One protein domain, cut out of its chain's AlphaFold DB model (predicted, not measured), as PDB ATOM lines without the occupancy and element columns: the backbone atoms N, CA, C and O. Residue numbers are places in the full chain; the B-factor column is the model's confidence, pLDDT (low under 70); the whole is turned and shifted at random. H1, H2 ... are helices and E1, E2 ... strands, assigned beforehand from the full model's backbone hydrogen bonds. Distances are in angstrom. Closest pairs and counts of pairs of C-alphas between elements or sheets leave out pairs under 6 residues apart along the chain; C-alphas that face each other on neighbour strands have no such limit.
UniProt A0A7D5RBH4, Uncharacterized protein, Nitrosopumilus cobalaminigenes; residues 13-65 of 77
ATOM      1  N   LEU A  13       5.285  77.933  -2.527       91.94
ATOM      2  CA  LEU A  13       3.832  77.914  -2.638       91.94
ATOM      3  C   LEU A  13       3.262  79.292  -2.275       91.94
ATOM      4  O   LEU A  13       3.655  79.858  -1.253       91.94
ATOM      5  N   PRO A  14       2.352  79.858  -3.086       91.69
ATOM      6  CA  PRO A  14       1.670  81.091  -2.728       91.69
ATOM      7  C   PRO A  14       0.633  80.817  -1.631       91.69
ATOM      8  O   PRO A  14      -0.256  79.984  -1.796       91.69
ATOM      9  N   ILE A  15       0.729  81.552  -0.528       89.94
ATOM     10  CA  ILE A  15      -0.192  81.521   0.606       89.94
ATOM     11  C   ILE A  15      -0.932  82.859   0.659       89.94
ATOM     12  O   ILE A  15      -0.324  83.926   0.795       89.94
ATOM     13  N   VAL A  16      -2.259  82.800   0.540       88.19
ATOM     14  CA  VAL A  16      -3.148  83.968   0.600       88.19
ATOM     15  C   VAL A  16      -3.806  84.006   1.975       88.19
ATOM     16  O   VAL A  16      -4.628  83.157   2.299       88.19
ATOM     17  N   PHE A  17      -3.455  85.007   2.781       82.62
ATOM     18  CA  PHE A  17      -4.010  85.168   4.131       82.62
ATOM     19  C   PHE A  17      -5.341  85.931   4.150       82.62
ATOM     20  O   PHE A  17      -6.137  85.761   5.067       82.62
ATOM     21  N   ALA A  18      -5.580  86.799   3.165       84.81
ATOM     22  CA  ALA A  18      -6.810  87.572   3.038       84.81
ATOM     23  C   ALA A  18      -7.067  87.917   1.569       84.81
ATOM     24  O   ALA A  18      -6.121  88.073   0.799       84.81
ATOM     25  N   LYS A  19      -8.343  88.081   1.206       82.88
ATOM     26  CA  LYS A  19      -8.789  88.327  -0.175       82.88
ATOM     27  C   LYS A  19      -8.137  89.556  -0.823       82.88
ATOM     28  O   LYS A  19      -7.834  89.518  -2.009       82.88
ATOM     29  N   ASP A  20      -7.872  90.593  -0.033       88.50
ATOM     30  CA  ASP A  20      -7.348  91.878  -0.521       88.50
ATOM     31  C   ASP A  20      -5.837  92.046  -0.288       88.50
ATOM     32  O   ASP A  20      -5.281  93.122  -0.508       88.50
ATOM     33  N   LYS A  21      -5.151  91.001   0.190       86.38
ATOM     34  CA  LYS A  21      -3.706  91.033   0.440       86.38
ATOM     35  C   LYS A  21      -2.961  90.261  -0.639       86.38
ATOM     36  O   LYS A  21      -3.396  89.198  -1.076       86.38
ATOM     37  N   ALA A  22      -1.798  90.782  -1.024       87.75
ATOM     38  CA  ALA A  22      -0.889  90.058  -1.898       87.75
ATOM     39  C   ALA A  22      -0.473  88.718  -1.251       87.75
ATOM     40  O   ALA A  22      -0.280  88.669  -0.029       87.75
ATOM     41  N   PRO A  23      -0.327  87.640  -2.041       89.62
ATOM     42  CA  PRO A  23       0.148  86.364  -1.529       89.62
ATOM     43  C   PRO A  23       1.593  86.479  -1.045       89.62
ATOM     44  O   PRO A  23       2.421  87.145  -1.674       89.62
ATOM     45  N   LEU A  24       1.904  85.764   0.033       92.12
ATOM     46  CA  LEU A  24       3.285  85.485   0.420       92.12
ATOM     47  C   LEU A  24       3.706  84.133  -0.145       92.12
ATOM     48  O   LEU A  24       2.891  83.231  -0.296       92.12
ATOM     49  N   TRP A  25       4.985  83.977  -0.442       93.50
ATOM     50  CA  TRP A  25       5.550  82.765  -1.022       93.50
ATOM     51  C   TRP A  25       6.253  81.965   0.064       93.50
ATOM     52  O   TRP A  25       7.313  82.368   0.535       93.50
ATOM     53  N   LEU A  26       5.671  80.838   0.458       94.19
ATOM     54  CA  LEU A  26       6.223  79.943   1.465       94.19
ATOM     55  C   LEU A  26       7.171  78.930   0.821       94.19
ATOM     56  O   LEU A  26       6.800  78.240  -0.126       94.19
ATOM     57  N   CYS A  27       8.380  78.797   1.360       94.38
ATOM     58  CA  CYS A  27       9.213  77.620   1.144       94.38
ATOM     59  C   CYS A  27       8.975  76.622   2.279       94.38
ATOM     60  O   CYS A  27       9.301  76.924   3.421       94.38
ATOM     61  N   GLU A  28       8.468  75.428   1.977       91.44
ATOM     62  CA  GLU A  28       8.188  74.414   3.007       91.44
ATOM     63  C   GLU A  28       9.461  73.787   3.592       91.44
ATOM     64  O   GLU A  28       9.468  73.357   4.739       91.44
ATOM     65  N   LYS A  29      10.563  73.771   2.831       92.69
ATOM     66  CA  LYS A  29      11.845  73.200   3.274       92.69
ATOM     67  C   LYS A  29      12.633  74.129   4.195       92.69
ATOM     68  O   LYS A  29      13.258  73.664   5.137       92.69
ATOM     69  N   CYS A  30      12.640  75.424   3.886       92.75
ATOM     70  CA  CYS A  30      13.321  76.442   4.692       92.75
ATOM     71  C   CYS A  30      12.384  77.144   5.676       92.75
ATOM     72  O   CYS A  30      12.844  78.008   6.411       92.75
ATOM     73  N   GLU A  31      11.089  76.828   5.634       93.56
ATOM     74  CA  GLU A  31      10.063  77.403   6.500       93.56
ATOM     75  C   GLU A  31      10.083  78.941   6.494       93.56
ATOM     76  O   GLU A  31       9.938  79.581   7.527       93.56
ATOM     77  N   ASN A  32      10.270  79.562   5.321       92.88
ATOM     78  CA  ASN A  32      10.319  81.021   5.184       92.88
ATOM     79  C   ASN A  32       9.311  81.575   4.183       92.88
ATOM     80  O   ASN A  32       9.023  80.961   3.153       92.88
ATOM     81  N   PHE A  33       8.807  82.767   4.493       93.50
ATOM     82  CA  PHE A  33       7.937  83.550   3.632       93.50
ATOM     83  C   PHE A  33       8.729  84.613   2.883       93.50
ATOM     84  O   PHE A  33       9.511  85.360   3.477       93.50
ATOM     85  N   ALA A  34       8.451  84.733   1.589       93.25
ATOM     86  CA  ALA A  34       8.917  85.827   0.759       93.25
ATOM     87  C   ALA A  34       7.769  86.654   0.171       93.25
ATOM     88  O   ALA A  34       6.663  86.152  -0.031       93.25
ATOM     89  N   ASP A  35       8.035  87.925  -0.107       91.12
ATOM     90  CA  ASP A  35       7.108  88.812  -0.820       91.12
ATOM     91  C   ASP A  35       7.098  88.531  -2.335       91.12
ATOM     92  O   ASP A  35       7.717  87.584  -2.807       91.12
ATOM     93  N   GLY A  36       6.401  89.359  -3.120       86.75
ATOM     94  CA  GLY A  36       6.404  89.293  -4.589       86.75
ATOM     95  C   GLY A  36       7.727  89.702  -5.261       86.75
ATOM     96  O   GLY A  36       7.888  89.487  -6.463       86.75
ATOM     97  N   VAL A  37       8.676  90.263  -4.505       88.69
ATOM     98  CA  VAL A  37       9.978  90.769  -4.976       88.69
ATOM     99  C   VAL A  37      11.127  89.812  -4.614       88.69
ATOM    100  O   VAL A  37      12.269  90.021  -5.014       88.69
ATOM    101  N   ASP A  38      10.816  88.695  -3.954       87.12
ATOM    102  CA  ASP A  38      11.760  87.662  -3.513       87.12
ATOM    103  C   ASP A  38      12.635  88.094  -2.328       87.12
ATOM    104  O   ASP A  38      13.796  87.689  -2.183       87.12
ATOM    105  N   THR A  39      12.059  88.924  -1.460       90.19
ATOM    106  CA  THR A  39      12.614  89.312  -0.163       90.19
ATOM    107  C   THR A  39      12.055  88.393   0.911       90.19
ATOM    108  O   THR A  39      10.839  88.270   1.031       90.19
ATOM    109  N   ILE A  40      12.920  87.755   1.705       90.94
ATOM    110  CA  ILE A  40      12.488  86.960   2.862       90.94
ATOM    111  C   ILE A  40      12.023  87.928   3.953       90.94
ATOM    112  O   ILE A  40      12.808  88.751   4.415       90.94
ATOM    113  N   ILE A  41      10.751  87.840   4.340       91.50
ATOM    114  CA  ILE A  41      10.131  88.762   5.304       91.50
ATOM    115  C   ILE A  41      10.180  88.180   6.715       91.50
ATOM    116  O   ILE A  41      10.426  88.903   7.676       91.50
ATOM    117  N   ARG A  42       9.895  86.879   6.842       91.38
ATOM    118  CA  ARG A  42       9.825  86.170   8.125       91.38
ATOM    119  C   ARG A  42       9.852  84.657   7.937       91.38
ATOM    120  O   ARG A  42       9.609  84.157   6.839       91.38
ATOM    121  N   GLU A  43      10.064  83.950   9.035       92.00
ATOM    122  CA  GLU A  43       9.928  82.496   9.120       92.00
ATOM    123  C   GLU A  43       8.490  82.092   9.492       92.00
ATOM    124  O   GLU A  43       7.707  82.892  10.023       92.00
ATOM    125  N   LEU A  44       8.128  80.860   9.141       90.94
ATOM    126  CA  LEU A  44       6.886  80.199   9.514       90.94
ATOM    127  C   LEU A  44       6.979  79.797  10.985       90.94
ATOM    128  O   LEU A  44       7.915  79.109  11.393       90.94
ATOM    129  N   THR A  45       6.011  80.218  11.794       91.12
ATOM    130  CA  THR A  45       6.018  79.864  13.216       91.12
ATOM    131  C   THR A  45       5.500  78.440  13.428       91.12
ATOM    132  O   THR A  45       4.770  77.879  12.606       91.12
ATOM    133  N   LYS A  46       5.852  77.836  14.571       89.75
ATOM    134  CA  LYS A  46       5.351  76.502  14.945       89.75
ATOM    135  C   LYS A  46       3.824  76.473  15.048       89.75
ATOM    136  O   LYS A  46       3.208  75.518  14.593       89.75
ATOM    137  N   GLU A  47       3.234  77.533  15.592       89.31
ATOM    138  CA  GLU A  47       1.783  77.677  15.735       89.31
ATOM    139  C   GLU A  47       1.089  77.711  14.367       89.31
ATOM    140  O   GLU A  47       0.162  76.941  14.128       89.31
ATOM    141  N   GLU A  48       1.597  78.511  13.420       87.00
ATOM    142  CA  GLU A  48       1.062  78.562  12.051       87.00
ATOM    143  C   GLU A  48       1.166  77.202  11.348       87.00
ATOM    144  O   GLU A  48       0.254  76.794  10.627       87.00
ATOM    145  N   LYS A  49       2.262  76.472  11.575       87.69
ATOM    146  CA  LYS A  49       2.456  75.125  11.027       87.69
ATOM    147  C   LYS A  49       1.427  74.136  11.579       87.69
ATOM    148  O   LYS A  49       0.876  73.340  10.818       87.69
ATOM    149  N   GLU A  50       1.149  74.189  12.878       90.06
ATOM    150  CA  GLU A  50       0.118  73.359  13.502       90.06
ATOM    151  C   GLU A  50      -1.286  73.713  13.002       90.06
ATOM    152  O   GLU A  50      -2.075  72.810  12.723       90.06
ATOM    153  N   GLU A  51      -1.598  74.998  12.833       89.19
ATOM    154  CA  GLU A  51      -2.872  75.435  12.258       89.19
ATOM    155  C   GLU A  51      -3.056  74.960  10.816       89.19
ATOM    156  O   GLU A  51      -4.133  74.478  10.461       89.19
ATOM    157  N   MET A  52      -2.020  75.070   9.976       85.19
ATOM    158  CA  MET A  52      -2.081  74.571   8.600       85.19
ATOM    159  C   MET A  52      -2.271  73.054   8.561       85.19
ATOM    160  O   MET A  52      -3.074  72.565   7.769       85.19
ATOM    161  N   LYS A  53      -1.598  72.315   9.450       88.12
ATOM    162  CA  LYS A  53      -1.766  70.864   9.557       88.12
ATOM    163  C   LYS A  53      -3.185  70.481   9.982       88.12
ATOM    164  O   LYS A  53      -3.787  69.629   9.344       88.12
ATOM    165  N   LYS A  54      -3.750  71.153  10.989       91.38
ATOM    166  CA  LYS A  54      -5.144  70.926  11.415       91.38
ATOM    167  C   LYS A  54      -6.133  71.182  10.278       91.38
ATOM    168  O   LYS A  54      -7.002  70.358  10.043       91.38
ATOM    169  N   LYS A  55      -5.959  72.277   9.527       85.81
ATOM    170  CA  LYS A  55      -6.805  72.587   8.361       85.81
ATOM    171  C   LYS A  55      -6.730  71.511   7.277       85.81
ATOM    172  O   LYS A  55      -7.747  71.226   6.654       85.81
ATOM    173  N   LEU A  56      -5.550  70.934   7.042       85.88
ATOM    174  CA  LEU A  56      -5.388  69.810   6.115       85.88
ATOM    175  C   LEU A  56      -6.093  68.554   6.633       85.88
ATOM    176  O   LEU A  56      -6.867  67.960   5.890       85.88
ATOM    177  N   ASP A  57      -5.891  68.202   7.903       88.38
ATOM    178  CA  ASP A  57      -6.538  67.041   8.524       88.38
ATOM    179  C   ASP A  57      -8.075  67.167   8.499       88.38
ATOM    180  O   ASP A  57      -8.782  66.183   8.277       88.38
ATOM    181  N   ASP A  58      -8.606  68.371   8.728       88.44
ATOM    182  CA  ASP A  58     -10.045  68.648   8.675       88.44
ATOM    183  C   ASP A  58     -10.574  68.571   7.237       88.44
ATOM    184  O   ASP A  58     -11.583  67.913   6.986       88.44
ATOM    185  N   PHE A  59      -9.847  69.140   6.269       84.94
ATOM    186  CA  PHE A  59     -10.190  69.023   4.851       84.94
ATOM    187  C   PHE A  59     -10.204  67.566   4.374       84.94
ATOM    188  O   PHE A  59     -11.112  67.174   3.646       84.94
ATOM    189  N   GLU A  60      -9.230  66.747   4.778       84.44
ATOM    190  CA  GLU A  60      -9.188  65.326   4.424       84.44
ATOM    191  C   GLU A  60     -10.383  64.561   5.004       84.44
ATOM    192  O   GLU A  60     -11.012  63.773   4.293       84.44
ATOM    193  N   LYS A  61     -10.749  64.819   6.264       84.94
ATOM    194  CA  LYS A  61     -11.932  64.206   6.889       84.94
ATOM    195  C   LYS A  61     -13.227  64.607   6.188       84.94
ATOM    196  O   LYS A  61     -14.077  63.742   5.971       84.94
ATOM    197  N   ASP A  62     -13.366  65.877   5.813       78.88
ATOM    198  CA  ASP A  62     -14.547  66.390   5.113       78.88
ATOM    199  C   ASP A  62     -14.631  65.856   3.674       78.88
ATOM    200  O   ASP A  62     -15.694  65.424   3.218       78.88
ATOM    201  N   ALA A  63     -13.505  65.810   2.954       72.19
ATOM    202  CA  ALA A  63     -13.441  65.314   1.581       72.19
ATOM    203  C   ALA A  63     -13.823  63.827   1.481       72.19
ATOM    204  O   ALA A  63     -14.493  63.421   0.530       72.19
ATOM    205  N   VAL A  64     -13.471  63.015   2.483       61.28
ATOM    206  CA  VAL A  64     -13.839  61.590   2.535       61.28
ATOM    207  C   VAL A  64     -15.360  61.381   2.655       61.28
ATOM    208  O   VAL A  64     -15.859  60.336   2.236       61.28
ATOM    209  N   GLN A  65     -16.134  62.365   3.136       57.34
ATOM    210  CA  GLN A  65     -17.594  62.234   3.262       57.34
ATOM    211  C   GLN A  65     -18.351  62.349   1.927       57.34
ATOM    212  O   GLN A  65     -19.481  61.873   1.821       57.34
TER     213      GLN A  65
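AT A GLANCE: This is residues 13 to 65 of the 77 residues of an uncharacterized protein of Nitrosopumilus cobalaminigenes (UniProt A0A7D5RBH4). A small twisted sheet of four short strands, E1 E2 E3 E4, is followed by one long helix, H1, whose residues 50 to 64 stick out as an arm and make much of the length. The sheet is a meander, each strand the antiparallel neighbour of the one before. The printed part has 53 residues, mixed in class, loose with a radius of gyration of the C-alphas of 12.9 A, spanning 41 by 25 by 15 A.

HOW THE PARTS SIT: E1, residues 13 to 15, and E2, residues 24 to 27, form a hairpin at 139 degrees; N 15 and O 24 are 2.7 A apart. E2 and E3, residues 32 to 34, form a hairpin; N 25 and O 34 are 2.8 A apart. E3 and E4, residues 40 to 43, form a hairpin; N 33 and O 42 are 2.8 A apart. H1, residues 46 to 64, is not on the sheet; its O i to N i+4 pairs are each within hydrogen-bond range.

IN THESE COORDINATES: E1 begins at C-alpha 13 (3.832, 77.914, -2.638). H1, 27.3 A long, ends at C-alpha 64 (-13.839, 61.590, 2.535).

THE WHOLE: The farthest C-alphas, Thr 39 and Gln 65, are 40.7 A apart. The printed part has no cut; residues 64 to 65 have pLDDT under 70.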